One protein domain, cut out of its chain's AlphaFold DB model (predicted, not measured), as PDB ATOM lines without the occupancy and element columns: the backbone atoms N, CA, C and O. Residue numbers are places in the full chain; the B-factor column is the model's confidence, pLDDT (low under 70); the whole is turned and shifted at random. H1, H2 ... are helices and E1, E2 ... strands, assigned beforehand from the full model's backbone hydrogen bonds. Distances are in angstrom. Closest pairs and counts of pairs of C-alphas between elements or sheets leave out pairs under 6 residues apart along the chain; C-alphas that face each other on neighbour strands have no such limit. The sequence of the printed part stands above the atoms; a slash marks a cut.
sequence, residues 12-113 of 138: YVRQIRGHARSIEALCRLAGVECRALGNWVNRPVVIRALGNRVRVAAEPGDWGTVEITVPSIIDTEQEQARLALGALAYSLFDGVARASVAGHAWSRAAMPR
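Overview. This is residues 12 to 113 of the 138 residues of an uncharacterized protein of Betaproteobacteria bacterium RIFCSPLOWO2_02_FULL_62_17 (UniProt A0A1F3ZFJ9). A small twisted sheet of four strands has one long helix, H3, over one face, running slantwise to the strands. Two shorter helices, H1 and H4, pack on H3, and a very short helix, H2, sits by H1 at one end, just before E2. The printed part has 102 residues, with four named helices and four named strands in the order E1 H1 H2 E2 E3 E4 H3 H4; the sheet runs E1 E2 E4 E3 and is mixed, and the class is mixed, helices and strands. The whole is compact, with a radius of gyration of the C-alphas of 12.7 A, and spans 36 by 32 by 22 A.

Along the chain. E1 is residues 20 to 22, with C-alpha 20 at (-51.657, 50.292, -28.350). H1 is residues 23 to 30, 10.3 A long, and H2 is residues 38 to 42. E2, residues 44 to 48, is 13.4 A long; E3 is residues 55 to 58 and E4 residues 66 to 69. H3, residues 77 to 91, is 20.2 A long and begins with C-alpha 77 at (-60.827, 46.857, -37.924). H4, residues 95 to 101, ends with C-alpha 101 at (-48.587, 37.831, -43.322).

Arrangement. E1 and E2 are antiparallel, with N 21 and O 45 at 2.8 A. E2 and E4 are parallel, with N 46 and O 66 at 2.8 A. E3 and E4 are an antiparallel hairpin, with N 57 and O 67 at 2.9 A. Two layers are formed, helices on one face of a sheet, by H1 and H3 with these strands. H3 has a height over the sheet of 9.1 A and lies over E2, E4 and, only just, E3 with 3 C-alphas; the closest C-alphas of H3 and E4 are those of Ala 84 and Ile 68, 6.0 A apart. H1 and H3 touch at a steep tilt of 49 degrees, opposite ways; their closest C-alphas, of Ala 30 and Gln 78, are 4.7 A apart. H3 and H4 are a helical hairpin and touch through residues 85 to 90 of H3 alone, with the C-alphas of Ala 89 and Arg 98 closest at 4.3 A. H2 touches H1, the closest C-alphas being those of Val 41 and Ile 23, 5.0 A. H4 is not on the sheet. Every O i to N i+4 pair is within hydrogen-bond range in H1, H3 and H4; H2 has 0 of 1, and 2 of 2 O i to N i+3 pairs.

Size, cuts and confidence. The C-alphas farthest apart, of Gly 38 and Arg 113, are 39.6 A apart. The printed part has no cut, and no link is long. Residues 102 to 113 hold no named element. Mean pLDDT of the printed part is 93.0; residues 111 to 113 are under 70.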
ATOM      1  N   TYR A  12     -38.918  58.492 -37.304       97.31
ATOM      2  CA  TYR A  12     -38.618  58.287 -35.892       97.31
ATOM      3  C   TYR A  12     -39.045  59.496 -35.061       97.31
ATOM      4  O   TYR A  12     -38.701  60.635 -35.378       97.31
ATOM      5  N   VAL A  13     -39.805  59.247 -33.999       97.75
ATOM      6  CA  VAL A  13     -40.357  60.275 -33.109       97.75
ATOM      7  C   VAL A  13     -40.015  59.959 -31.661       97.75
ATOM      8  O   VAL A  13     -39.832  58.805 -31.295       97.75
ATOM      9  N   ARG A  14     -39.940  60.986 -30.809       97.12
ATOM     10  CA  ARG A  14     -39.524  60.800 -29.410       97.12
ATOM     11  C   ARG A  14     -40.488  59.925 -28.608       97.12
ATOM     12  O   ARG A  14     -40.044  59.177 -27.747       97.12
ATOM     13  N   GLN A  15     -41.789  60.104 -28.821       97.00
ATOM     14  CA  GLN A  15     -42.819  59.414 -28.054       97.00
ATOM     15  C   GLN A  15     -44.102  59.284 -28.874       97.00
ATOM     16  O   GLN A  15     -44.525  60.242 -29.525       97.00
ATOM     17  N   ILE A  16     -44.748  58.132 -28.764       97.62
ATOM     18  CA  ILE A  16     -46.056  57.822 -29.327       97.62
ATOM     19  C   ILE A  16     -47.024  57.582 -28.169       97.62
ATOM     20  O   ILE A  16     -46.704  56.943 -27.172       97.62
ATOM     21  N   ARG A  17     -48.232  58.140 -28.277       95.75
ATOM     22  CA  ARG A  17     -49.282  58.013 -27.257       95.75
ATOM     23  C   ARG A  17     -50.558  57.485 -27.882       95.75
ATOM     24  O   ARG A  17     -50.912  57.886 -28.985       95.75
ATOM     25  N   GLY A  18     -51.304  56.667 -27.157       94.94
ATOM     26  CA  GLY A  18     -52.597  56.167 -27.609       94.94
ATOM     27  C   GLY A  18     -52.857  54.756 -27.118       94.94
ATOM     28  O   GLY A  18     -52.066  54.190 -26.368       94.94
ATOM     29  N   HIS A  19     -53.979  54.193 -27.554       95.62
ATOM     30  CA  HIS A  19     -54.310  52.810 -27.259       95.62
ATOM     31  C   HIS A  19     -53.512  51.884 -28.184       95.62
ATOM     32  O   HIS A  19     -53.791  51.798 -29.381       95.62
ATOM     33  N   ALA A  20     -52.492  51.236 -27.627       97.12
ATOM     34  CA  ALA A  20     -51.657  50.292 -28.350       97.12
ATOM     35  C   ALA A  20     -52.243  48.877 -28.289       97.12
ATOM     36  O   ALA A  20     -52.770  48.445 -27.264       97.12
ATOM     37  N   ARG A  21     -52.098  48.141 -29.389       97.62
ATOM     38  CA  ARG A  21     -52.360  46.704 -29.496       97.62
ATOM     39  C   ARG A  21     -51.038  45.990 -29.776       97.62
ATOM     40  O   ARG A  21     -50.156  46.563 -30.409       97.62
ATOM     41  N   SER A  22     -50.889  44.754 -29.314       97.44
ATOM     42  CA  SER A  22     -49.725  43.928 -29.651       97.44
ATOM     43  C   SER A  22     -49.781  43.449 -31.108       97.44
ATOM     44  O   SER A  22     -50.861  43.395 -31.704       97.44
ATOM     45  N   ILE A  23     -48.645  43.037 -31.680       97.19
ATOM     46  CA  ILE A  23     -48.618  42.379 -33.000       97.19
ATOM     47  C   ILE A  23     -49.488  41.115 -32.990       97.19
ATOM     48  O   ILE A  23     -50.204  40.860 -33.958       97.19
ATOM     49  N   GLU A  24     -49.492  40.359 -31.891       97.56
ATOM     50  CA  GLU A  24     -50.370  39.194 -31.738       97.56
ATOM     51  C   GLU A  24     -51.856  39.570 -31.870       97.56
ATOM     52  O   GLU A  24     -52.602  38.943 -32.628       97.56
ATOM     53  N   ALA A  25     -52.285  40.631 -31.179       97.75
ATOM     54  CA  ALA A  25     -53.656  41.121 -31.257       97.75
ATOM     55  C   ALA A  25     -54.005  41.579 -32.682       97.75
ATOM     56  O   ALA A  25     -55.108  41.315 -33.161       97.75
ATOM     57  N   LEU A  26     -53.059  42.204 -33.390       97.94
ATOM     58  CA  LEU A  26     -53.240  42.567 -34.796       97.94
ATOM     59  C   LEU A  26     -53.373  41.343 -35.707       97.94
ATOM     60  O   LEU A  26     -54.232  41.352 -36.586       97.94
ATOM     61  N   CYS A  27     -52.584  40.285 -35.499       97.69
ATOM     62  CA  CYS A  27     -52.713  39.037 -36.260       97.69
ATOM     63  C   CYS A  27     -54.111  38.428 -36.084       97.69
ATOM     64  O   CYS A  27     -54.780  38.110 -37.071       97.69
ATOM     65  N   ARG A  28     -54.599  38.384 -34.837       97.69
ATOM     66  CA  ARG A  28     -55.946  37.902 -34.504       97.69
ATOM     67  C   ARG A  28     -57.034  38.708 -35.214       97.69
ATOM     68  O   ARG A  28     -57.897  38.126 -35.862       97.69
ATOM     69  N   LEU A  29     -56.958  40.039 -35.163       97.50
ATOM     70  CA  LEU A  29     -57.899  40.932 -35.854       97.50
ATOM     71  C   LEU A  29     -57.844  40.775 -37.379       97.50
ATOM     72  O   LEU A  29     -58.874  40.781 -38.054       97.50
ATOM     73  N   ALA A  30     -56.647  40.589 -37.937       96.94
ATOM     74  CA  ALA A  30     -56.436  40.382 -39.367       96.94
ATOM     75  C   ALA A  30     -56.946  39.017 -39.875       96.94
ATOM     76  O   ALA A  30     -57.072  38.828 -41.096       96.94
ATOM     77  N   GLY A  31     -57.264  38.092 -38.960       96.19
ATOM     78  CA  GLY A  31     -57.671  36.721 -39.261       96.19
ATOM     79  C   GLY A  31     -56.510  35.860 -39.758       96.19
ATOM     80  O   GLY A  31     -56.692  35.082 -40.694       96.19
ATOM     81  N   VAL A  32     -55.309  36.049 -39.199       95.81
ATOM     82  CA  VAL A  32     -54.109  35.266 -39.530       95.81
ATOM     83  C   VAL A  32     -53.450  34.710 -38.273       95.81
ATOM     84  O   VAL A  32     -53.586  35.258 -37.180       95.81
ATOM     85  N   GLU A  33     -52.716  33.617 -38.439       95.12
ATOM     86  CA  GLU A  33     -51.898  33.045 -37.377       95.12
ATOM     87  C   GLU A  33     -50.664  33.924 -37.121       95.12
ATOM     88  O   GLU A  33     -49.979  34.341 -38.059       95.12
ATOM     89  N   CYS A  34     -50.365  34.198 -35.851       94.94
ATOM     90  CA  CYS A  34     -49.129  34.874 -35.467       94.94
ATOM     91  C   CYS A  34     -47.989  33.846 -35.448       94.94
ATOM     92  O   CYS A  34     -47.948  32.981 -34.578       94.94
ATOM     93  N   ARG A  35     -47.059  33.920 -36.405       91.81
ATOM     94  CA  ARG A  35     -46.006  32.900 -36.601       91.81
ATOM     95  C   ARG A  35     -44.734  33.137 -35.781       91.81
ATOM     96  O   ARG A  35     -43.645  32.748 -36.195       91.81
ATOM     97  N   ALA A  36     -44.855  33.798 -34.638       89.19
ATOM     98  CA  ALA A  36     -43.759  33.983 -33.693       89.19
ATOM     99  C   ALA A  36     -44.262  33.805 -32.260       89.19
ATOM    100  O   ALA A  36     -45.460  33.879 -32.000       89.19
ATOM    101  N   LEU A  37     -43.331  33.581 -31.335       85.31
ATOM    102  CA  LEU A  37     -43.612  33.368 -29.917       85.31
ATOM    103  C   LEU A  37     -42.712  34.255 -29.048       85.31
ATOM    104  O   LEU A  37     -41.707  34.798 -29.509       85.31
ATOM    105  N   GLY A  38     -43.074  34.376 -27.771       88.44
ATOM    106  CA  GLY A  38     -42.327  35.143 -26.773       88.44
ATOM    107  C   GLY A  38     -42.613  36.642 -26.828       88.44
ATOM    108  O   GLY A  38     -43.613  37.082 -27.383       88.44
ATOM    109  N   ASN A  39     -41.721  37.456 -26.262       89.56
ATOM    110  CA  ASN A  39     -41.947  38.903 -26.127       89.56
ATOM    111  C   ASN A  39     -42.061  39.646 -27.466       89.56
ATOM    112  O   ASN A  39     -42.501  40.790 -27.510       89.56
ATOM    113  N   TRP A  40     -41.693  38.987 -28.562       87.88
ATOM    114  CA  TRP A  40     -41.558  39.609 -29.867       87.88
ATOM    115  C   TRP A  40     -42.912  39.964 -30.475       87.88
ATOM    116  O   TRP A  40     -43.040  40.948 -31.200       87.88
ATOM    117  N   VAL A  41     -43.949  39.211 -30.109       94.38
ATOM    118  CA  VAL A  41     -45.323  39.476 -30.542       94.38
ATOM    119  C   VAL A  41     -45.994  40.594 -29.738       94.38
ATOM    120  O   VAL A  41     -47.065  41.057 -30.127       94.38
ATOM    121  N   ASN A  42     -45.365  41.054 -28.648       95.38
ATOM    122  CA  ASN A  42     -45.915  42.044 -27.718       95.38
ATOM    123  C   ASN A  42     -45.551  43.490 -28.064       95.38
ATOM    124  O   ASN A  42     -45.943  44.398 -27.330       95.38
ATOM    125  N   ARG A  43     -44.830  43.727 -29.169       95.38
ATOM    126  CA  ARG A  43     -44.483  45.083 -29.604       95.38
ATOM    127  C   ARG A  43     -45.749  45.954 -29.699       95.38
ATOM    128  O   ARG A  43     -46.703  45.539 -30.365       95.38
ATOM    129  N   PRO A  44     -45.775  47.136 -29.058       97.50
ATOM    130  CA  PRO A  44     -46.959  47.980 -29.034       97.50
ATOM    131  C   PRO A  44     -47.145  48.718 -30.363       97.50
ATOM    132  O   PRO A  44     -46.235  49.376 -30.873       97.50
ATOM    133  N   VAL A  45     -48.354  48.631 -30.912       98.19
ATOM    134  CA  VAL A  45     -48.739  49.247 -32.183       98.19
ATOM    135  C   VAL A  45     -50.014  50.064 -32.000       98.19
ATOM    136  O   VAL A  45     -51.061  49.541 -31.622       98.19
ATOM    137  N   VAL A  46     -49.940  51.357 -32.291       98.38
ATOM    138  CA  VAL A  46     -51.072  52.285 -32.309       98.38
ATOM    139  C   VAL A  46     -51.562  52.424 -33.748       98.38
ATOM    140  O   VAL A  46     -50.785  52.740 -34.644       98.38
ATOM    141  N   ILE A  47     -52.855  52.215 -33.986       97.44
ATOM    142  CA  ILE A  47     -53.471  52.432 -35.302       97.44
ATOM    143  C   ILE A  47     -54.298  53.715 -35.258       97.44
ATOM    144  O   ILE A  47     -55.101  53.912 -34.348       97.44
ATOM    145  N   ARG A  48     -54.118  54.587 -36.255       96.00
ATOM    146  CA  ARG A  48     -54.917  55.808 -36.430       96.00
ATOM    147  C   ARG A  48     -55.605  55.826 -37.787       96.00
ATOM    148  O   ARG A  48     -54.939  55.971 -38.807       96.00
ATOM    149  N   ALA A  49     -56.933  55.767 -37.805       92.31
ATOM    150  CA  ALA A  49     -57.739  55.936 -39.018       92.31
ATOM    151  C   ALA A  49     -57.971  57.426 -39.340       92.31
ATOM    152  O   ALA A  49     -59.097  57.913 -39.373       92.31
ATOM    153  N   LEU A  50     -56.882  58.182 -39.506       86.00
ATOM    154  CA  LEU A  50     -56.899  59.639 -39.658       86.00
ATOM    155  C   LEU A  50     -56.067  60.037 -40.882       86.00
ATOM    156  O   LEU A  50     -54.851  60.186 -40.800       86.00
ATOM    157  N   GLY A  51     -56.714  60.221 -42.034       80.81
ATOM    158  CA  GLY A  51     -56.067  60.728 -43.246       80.81
ATOM    159  C   GLY A  51     -56.423  59.951 -44.509       80.81
ATOM    160  O   GLY A  51     -57.329  59.130 -44.530       80.81
ATOM    161  N   ASN A  52     -55.685  60.218 -45.586       87.81
ATOM    162  CA  ASN A  52     -55.933  59.657 -46.919       87.81
ATOM    163  C   ASN A  52     -54.843  58.686 -47.406       87.81
ATOM    164  O   ASN A  52     -54.947  58.143 -48.503       87.81
ATOM    165  N   ARG A  53     -53.774  58.487 -46.627       89.31
ATOM    166  CA  ARG A  53     -52.620  57.658 -47.000       89.31
ATOM    167  C   ARG A  53     -52.008  56.985 -45.783       89.31
ATOM    168  O   ARG A  53     -52.100  57.516 -44.678       89.31
ATOM    169  N   VAL A  54     -51.327  55.865 -46.019       93.50
ATOM    170  CA  VAL A  54     -50.547  55.185 -44.982       93.50
ATOM    171  C   VAL A  54     -49.391  56.078 -44.529       93.50
ATOM    172  O   VAL A  54     -48.727  56.693 -45.367       93.50
ATOM    173  N   ARG A  55     -49.144  56.149 -43.220       95.94
ATOM    174  CA  ARG A  55     -47.935  56.738 -42.620       95.94
ATOM    175  C   ARG A  55     -47.440  55.834 -41.502       95.94
ATOM    176  O   ARG A  55     -48.249  55.179 -40.850       95.94
ATOM    177  N   VAL A  56     -46.129  55.819 -41.295       97.06
ATOM    178  CA  VAL A  56     -45.482  55.012 -40.261       97.06
ATOM    179  C   VAL A  56     -44.611  55.933 -39.421       97.06
ATOM    180  O   VAL A  56     -43.740  56.615 -39.961       97.06
ATOM    181  N   ALA A  57     -44.859  55.960 -38.117       97.44
ATOM    182  CA  ALA A  57     -43.978  56.583 -37.142       97.44
ATOM    183  C   ALA A  57     -43.534  55.537 -36.118       97.44
ATOM    184  O   ALA A  57     -44.309  54.652 -35.769       97.44
ATOM    185  N   ALA A  58     -42.296  55.620 -35.649       97.81
ATOM    186  CA  ALA A  58     -41.750  54.678 -34.679       97.81
ATOM    187  C   ALA A  58     -40.980  55.414 -33.583       97.81
ATOM    188  O   ALA A  58     -40.274  56.385 -33.850       97.81
ATOM    189  N   GLU A  59     -41.099  54.944 -32.350       97.94
ATOM    190  CA  GLU A  59     -40.134  55.288 -31.311       97.94
ATOM    191  C   GLU A  59     -38.793  54.586 -31.602       97.94
ATOM    192  O   GLU A  59     -38.787  53.508 -32.206       97.94
ATOM    193  N   PRO A  60     -37.646  55.168 -31.208       94.06
ATOM    194  CA  PRO A  60     -36.350  54.513 -31.342       94.06
ATOM    195  C   PRO A  60     -36.278  53.175 -30.591       94.06
ATOM    196  O   PRO A  60     -36.866  53.017 -29.522       94.06
ATOM    197  N   GLY A  61     -35.472  52.252 -31.119       89.12
ATOM    198  CA  GLY A  61     -35.208  50.940 -30.523       89.12
ATOM    199  C   GLY A  61     -36.096  49.818 -31.064       89.12
ATOM    200  O   GLY A  61     -37.159  50.048 -31.638       89.12
ATOM    201  N   ASP A  62     -35.651  48.578 -30.855       80.75
ATOM    202  CA  ASP A  62     -36.270  47.384 -31.452       80.75
ATOM    203  C   ASP A  62     -37.701  47.132 -30.946       80.75
ATOM    204  O   ASP A  62     -38.551  46.619 -31.674       80.75
ATOM    205  N   TRP A  63     -37.988  47.564 -29.713       86.19
ATOM    206  CA  TRP A  63     -39.273  47.381 -29.025       86.19
ATOM    207  C   TRP A  63     -40.081  48.670 -28.869       86.19
ATOM    208  O   TRP A  63     -41.114  48.663 -28.198       86.19
ATOM    209  N   GLY A  64     -39.619  49.765 -29.478       93.44
ATOM    210  CA  GLY A  64     -40.322  51.041 -29.456       93.44
ATOM    211  C   GLY A  64     -41.730  50.919 -30.040       93.44
ATOM    212  O   GLY A  64     -41.980  50.113 -30.952       93.44
ATOM    213  N   THR A  65     -42.647  51.733 -29.516       97.75
ATOM    214  CA  THR A  65     -44.019  51.811 -30.021       97.75
ATOM    215  C   THR A  65     -44.011  52.227 -31.482       97.75
ATOM    216  O   THR A  65     -43.208  53.063 -31.901       97.75
ATOM    217  N   VAL A  66     -44.918  51.658 -32.269       98.00
ATOM    218  CA  VAL A  66     -45.117  52.040 -33.668       98.00
ATOM    219  C   VAL A  66     -46.509  52.613 -33.835       98.00
ATOM    220  O   VAL A  66     -47.486  52.029 -33.383       98.00
ATOM    221  N   GLU A  67     -46.621  53.738 -34.522       98.12
ATOM    222  CA  GLU A  67     -47.891  54.291 -34.964       98.12
ATOM    223  C   GLU A  67     -48.056  54.077 -36.466       98.12
ATOM    224  O   GLU A  67     -47.234  54.524 -37.270       98.12
ATOM    225  N   ILE A  68     -49.155  53.428 -36.848       97.50
ATOM    226  CA  ILE A  68     -49.575  53.296 -38.237       97.50
ATOM    227  C   ILE A  68     -50.810  54.156 -38.455       97.50
ATOM    228  O   ILE A  68     -51.903  53.859 -37.970       97.50
ATOM    229  N   THR A  69     -50.653  55.218 -39.238       96.69
ATOM    230  CA  THR A  69     -51.804  55.928 -39.788       96.69
ATOM    231  C   THR A  69     -52.316  55.161 -41.000       96.69
ATOM    232  O   THR A  69     -51.546  54.889 -41.920       96.69
ATOM    233  N   VAL A  70     -53.606  54.840 -41.023       94.38
ATOM    234  CA  VAL A  70     -54.297  54.191 -42.143       94.38
ATOM    235  C   VAL A  70     -55.308  55.158 -42.773       94.38
ATOM    236  O   VAL A  70     -55.810  56.047 -42.080       94.38
ATOM    237  N   PRO A  71     -55.607  55.032 -44.081       93.50
ATOM    238  CA  PRO A  71     -56.645  55.836 -44.719       93.50
ATOM    239  C   PRO A  71     -58.003  55.655 -44.032       93.50
ATOM    240  O   PRO A  71     -58.402  54.526 -43.760       93.50
ATOM    241  N   SER A  72     -58.736  56.747 -43.812       91.69
ATOM    242  CA  SER A  72     -60.043  56.727 -43.140       91.69
ATOM    243  C   SER A  72     -61.148  56.039 -43.946       91.69
ATOM    244  O   SER A  72     -62.192  55.754 -43.391       91.69
ATOM    245  N   ILE A  73     -60.918  55.772 -45.238       92.00
ATOM    246  CA  ILE A  73     -61.812  54.972 -46.095       92.00
ATOM    247  C   ILE A  73     -61.775  53.469 -45.754       92.00
ATOM    248  O   ILE A  73     -62.513  52.680 -46.330       92.00
ATOM    249  N   ILE A  74     -60.852  53.041 -44.886       91.44
ATOM    250  CA  ILE A  74     -60.779  51.657 -44.422       91.44
ATOM    251  C   ILE A  74     -61.658  51.516 -43.179       91.44
ATOM    252  O   ILE A  74     -61.232  51.824 -42.063       91.44
ATOM    253  N   ASP A  75     -62.873  51.016 -43.387       88.50
ATOM    254  CA  ASP A  75     -63.931  51.040 -42.371       88.50
ATOM    255  C   ASP A  75     -63.866  49.868 -41.381       88.50
ATOM    256  O   ASP A  75     -64.418  49.945 -40.285       88.50
ATOM    257  N   THR A  76     -63.185  48.771 -41.731       94.69
ATOM    258  CA  THR A  76     -63.163  47.563 -40.894       94.69
ATOM    259  C   THR A  76     -61.878  47.444 -40.077       94.69
ATOM    260  O   THR A  76     -60.772  47.578 -40.606       94.69
ATOM    261  N   GLU A  77     -61.996  47.100 -38.789       95.12
ATOM    262  CA  GLU A  77     -60.827  46.857 -37.924       95.12
ATOM    263  C   GLU A  77     -59.899  45.773 -38.492       95.12
ATOM    264  O   GLU A  77     -58.677  45.864 -38.372       95.12
ATOM    265  N   GLN A  78     -60.468  44.761 -39.153       96.44
ATOM    266  CA  GLN A  78     -59.702  43.704 -39.800       96.44
ATOM    267  C   GLN A  78     -58.820  44.247 -40.931       96.44
ATOM    268  O   GLN A  78     -57.648  43.878 -41.030       96.44
ATOM    269  N   GLU A  79     -59.346  45.103 -41.808       95.44
ATOM    270  CA  GLU A  79     -58.546  45.684 -42.889       95.44
ATOM    271  C   GLU A  79     -57.513  46.678 -42.365       95.44
ATOM    272  O   GLU A  79     -56.380  46.679 -42.852       95.44
ATOM    273  N   GLN A  80     -57.853  47.452 -41.332       96.00
ATOM    274  CA  GLN A  80     -56.888  48.313 -40.648       96.00
ATOM    275  C   GLN A  80     -55.735  47.489 -40.058       96.00
ATOM    276  O   GLN A  80     -54.571  47.828 -40.272       96.00
ATOM    277  N   ALA A  81     -56.033  46.365 -39.395       97.19
ATOM    278  CA  ALA A  81     -55.026  45.453 -38.854       97.19
ATOM    279  C   ALA A  81     -54.165  44.818 -39.957       97.19
ATOM    280  O   ALA A  81     -52.940  44.791 -39.843       97.19
ATOM    281  N   ARG A  82     -54.772  44.368 -41.063       96.50
ATOM    282  CA  ARG A  82     -54.038  43.853 -42.234       96.50
ATOM    283  C   ARG A  82     -53.080  44.894 -42.805       96.50
ATOM    284  O   ARG A  82     -51.924  44.582 -43.086       96.50
ATOM    285  N   LEU A  83     -53.541  46.134 -42.958       95.44
ATOM    286  CA  LEU A  83     -52.715  47.219 -43.482       95.44
ATOM    287  C   LEU A  83     -51.590  47.592 -42.510       95.44
ATOM    288  O   LEU A  83     -50.463  47.814 -42.952       95.44
ATOM    289  N   ALA A  84     -51.866  47.593 -41.204       96.69
ATOM    290  CA  ALA A  84     -50.870  47.814 -40.161       96.69
ATOM    291  C   ALA A  84     -49.791  46.724 -40.143       96.69
ATOM    292  O   ALA A  84     -48.606  47.047 -40.156       96.69
ATOM    293  N   LEU A  85     -50.171  45.445 -40.211       97.12
ATOM    294  CA  LEU A  85     -49.221  44.331 -40.322       97.12
ATOM    295  C   LEU A  85     -48.380  44.425 -41.600       97.12
ATOM    296  O   LEU A  85     -47.173  44.198 -41.561       97.12
ATOM    297  N   GLY A  86     -48.988  44.810 -42.725       96.06
ATOM    298  CA  GLY A  86     -48.257  45.089 -43.959       96.06
ATOM    299  C   GLY A  86     -47.234  46.217 -43.791       96.06
ATOM    300  O   GLY A  86     -46.084  46.080 -44.205       96.06
ATOM    301  N   ALA A  87     -47.623  47.310 -43.133       96.00
ATOM    302  CA  ALA A  87     -46.726  48.428 -42.871       96.00
ATOM    303  C   ALA A  87     -45.550  48.021 -41.974       96.00
ATOM    304  O   ALA A  87     -44.409  48.334 -42.301       96.00
ATOM    305  N   LEU A  88     -45.795  47.256 -40.910       96.06
ATOM    306  CA  LEU A  88     -44.734  46.702 -40.063       96.06
ATOM    307  C   LEU A  88     -43.777  45.814 -40.873       96.06
ATOM    308  O   LEU A  88     -42.565  46.023 -40.846       96.06
ATOM    309  N   ALA A  89     -44.320  44.878 -41.656       95.38
ATOM    310  CA  ALA A  89     -43.541  43.915 -42.429       95.38
ATOM    311  C   ALA A  89     -42.638  44.559 -43.495       95.38
ATOM    312  O   ALA A  89     -41.543  44.055 -43.749       95.38
ATOM    313  N   TYR A  90     -43.096  45.637 -44.142       93.75
ATOM    314  CA  TYR A  90     -42.441  46.185 -45.338       93.75
ATOM    315  C   TYR A  90     -41.866  47.600 -45.178       93.75
ATOM    316  O   TYR A  90     -40.960  47.947 -45.930       93.75
ATOM    317  N   SER A  91     -42.347  48.417 -44.233       94.62
ATOM    318  CA  SER A  91     -41.750  49.729 -43.908       94.62
ATOM    319  C   SER A  91     -40.655  49.598 -42.849       94.62
ATOM    320  O   SER A  91     -39.574  50.160 -43.001       94.62
ATOM    321  N   LEU A  92     -40.928  48.827 -41.791       94.00
ATOM    322  CA  LEU A  92     -40.017  48.634 -40.656       94.00
ATOM    323  C   LEU A  92     -39.237  47.317 -40.711       94.00
ATOM    324  O   LEU A  92     -38.430  47.061 -39.824       94.00
ATOM    325  N   PHE A  93     -39.468  46.486 -41.733       93.38
ATOM    326  CA  PHE A  93     -38.880  45.147 -41.858       93.38
ATOM    327  C   PHE A  93     -39.104  44.260 -40.623       93.38
ATOM    328  O   PHE A  93     -38.271  43.415 -40.295       93.38
ATOM    329  N   ASP A  94     -40.246  44.425 -39.956       94.06
ATOM    330  CA  ASP A  94     -40.588  43.660 -38.761       94.06
ATOM    331  C   ASP A  94     -40.747  42.168 -39.105       94.06
ATOM    332  O   ASP A  94     -41.613  41.774 -39.898       94.06
ATOM    333  N   GLY A  95     -39.876  41.334 -38.531       93.19
ATOM    334  CA  GLY A  95     -39.792  39.910 -38.853       93.19
ATOM    335  C   GLY A  95     -41.037  39.121 -38.446       93.19
ATOM    336  O   GLY A  95     -41.460  38.232 -39.189       93.19
ATOM    337  N   VAL A  96     -41.664  39.477 -37.319       94.50
ATOM    338  CA  VAL A  96     -42.874  38.808 -36.822       94.50
ATOM    339  C   VAL A  96     -44.046  39.106 -37.744       94.50
ATOM    340  O   VAL A  96     -44.726  38.183 -38.207       94.50
ATOM    341  N   ALA A  97     -44.260  40.385 -38.057       95.69
ATOM    342  CA  ALA A  97     -45.318  40.784 -38.973       95.69
ATOM    343  C   ALA A  97     -45.105  40.145 -40.352       95.69
ATOM    344  O   ALA A  97     -46.026  39.546 -40.908       95.69
ATOM    345  N   ARG A  98     -43.875  40.188 -40.881       94.62
ATOM    346  CA  ARG A  98     -43.547  39.619 -42.193       94.62
ATOM    347  C   ARG A  98     -43.799  38.116 -42.264       94.62
ATOM    348  O   ARG A  98     -44.392  37.664 -43.243       94.62
ATOM    349  N   ALA A  99     -43.384  37.353 -41.254       95.12
ATOM    350  CA  ALA A  99     -43.628  35.912 -41.203       95.12
ATOM    351  C   ALA A  99     -45.130  35.589 -41.135       95.12
ATOM    352  O   ALA A  99     -45.598  34.691 -41.838       95.12
ATOM    353  N   SER A 100     -45.883  36.356 -40.340       95.81
ATOM    354  CA  SER A 100     -47.316  36.135 -40.096       95.81
ATOM    355  C   SER A 100     -48.188  36.468 -41.309       95.81
ATOM    356  O   SER A 100     -49.173  35.787 -41.572       95.81
ATOM    357  N   VAL A 101     -47.822  37.477 -42.110       94.56
ATOM    358  CA  VAL A 101     -48.587  37.831 -43.322       94.56
ATOM    359  C   VAL A 101     -48.161  37.044 -44.562       94.56
ATOM    360  O   VAL A 101     -48.865  37.066 -45.577       94.56
ATOM    361  N   ALA A 102     -47.023  36.348 -44.523       91.88
ATOM    362  CA  ALA A 102     -46.478  35.640 -45.676       91.88
ATOM    363  C   ALA A 102     -47.416  34.525 -46.173       91.88
ATOM    364  O   ALA A 102     -47.813  33.630 -45.427       91.88
ATOM    365  N   GLY A 103     -47.723  34.557 -47.474       88.12
ATOM    366  CA  GLY A 103     -48.557  33.558 -48.151       88.12
ATOM    367  C   GLY A 103     -50.048  33.903 -48.220       88.12
ATOM    368  O   GLY A 103     -50.766  33.311 -49.025       88.12
ATOM    369  N   HIS A 104     -50.516  34.904 -47.472       92.12
ATOM    370  CA  HIS A 104     -51.910  35.339 -47.545       92.12
ATOM    371  C   HIS A 104     -52.203  36.130 -48.831       92.12
ATOM    372  O   HIS A 104     -51.415  36.958 -49.280       92.12
ATOM    373  N   ALA A 105     -53.372  35.911 -49.441       89.38
ATOM    374  CA  ALA A 105     -53.728  36.576 -50.699       89.38
ATOM    375  C   ALA A 105     -53.782  38.111 -50.570       89.38
ATOM    376  O   ALA A 105     -53.376  38.819 -51.490       89.38
ATOM    377  N   TRP A 106     -54.236  38.620 -49.421       89.25
ATOM    378  CA  TRP A 106     -54.355  40.054 -49.148       89.25
ATOM    379  C   TRP A 106     -53.002  40.750 -48.933       89.25
ATOM    380  O   TRP A 106     -52.909  41.959 -49.139       89.25
ATOM    381  N   SER A 107     -51.958  40.009 -48.539       88.75
ATOM    382  CA  SER A 107     -50.618  40.556 -48.287       88.75
ATOM    383  C   SER A 107     -49.771  40.668 -49.554       88.75
ATOM    384  O   SER A 107     -48.696  41.264 -49.543       88.75
ATOM    385  N   ARG A 108     -50.262  40.136 -50.679       85.25
ATOM    386  CA  ARG A 108     -49.619  40.312 -51.980       85.25
ATOM    387  C   ARG A 108     -49.619  41.795 -52.340       85.25
ATOM    388  O   ARG A 108     -50.656  42.460 -52.258       85.25
ATOM    389  N   ALA A 109     -48.454  42.291 -52.749       76.06
ATOM    390  CA  ALA A 109     -48.323  43.643 -53.270       76.06
ATOM    391  C   ALA A 109     -49.312  43.840 -54.425       76.06
ATOM    392  O   ALA A 109     -49.455  42.973 -55.293       76.06
ATOM    393  N   ALA A 110     -50.000  44.979 -54.426       75.19
ATOM    394  CA  ALA A 110     -50.844  45.365 -55.539       75.19
ATOM    395  C   ALA A 110     -50.026  45.331 -56.838       75.19
ATOM    396  O   ALA A 110     -48.861  45.719 -56.875       75.19
ATOM    397  N   MET A 111     -50.632  44.895 -57.937       69.31
ATOM    398  CA  MET A 111     -49.989  45.096 -59.232       69.31
ATOM    399  C   MET A 111     -49.925  46.609 -59.508       69.31
ATOM    400  O   MET A 111     -50.929  47.295 -59.286       69.31
ATOM    401  N   PRO A 112     -48.786  47.150 -59.981       66.00
ATOM    402  CA  PRO A 112     -48.704  48.552 -60.369       66.00
ATOM    403  C   PRO A 112     -49.829  48.893 -61.351       66.00
ATOM    404  O   PRO A 112     -50.052  48.165 -62.322       66.00
ATOM    405  N   ARG A 113     -50.556  49.987 -61.100       63.59
ATOM    406  CA  ARG A 113     -51.567  50.485 -62.041       63.59
ATOM    407  C   ARG A 113     -50.856  51.061 -63.265       63.59
ATOM    408  O   ARG A 113     -49.951  51.875 -63.119       63.59
TER     409      ARG A 113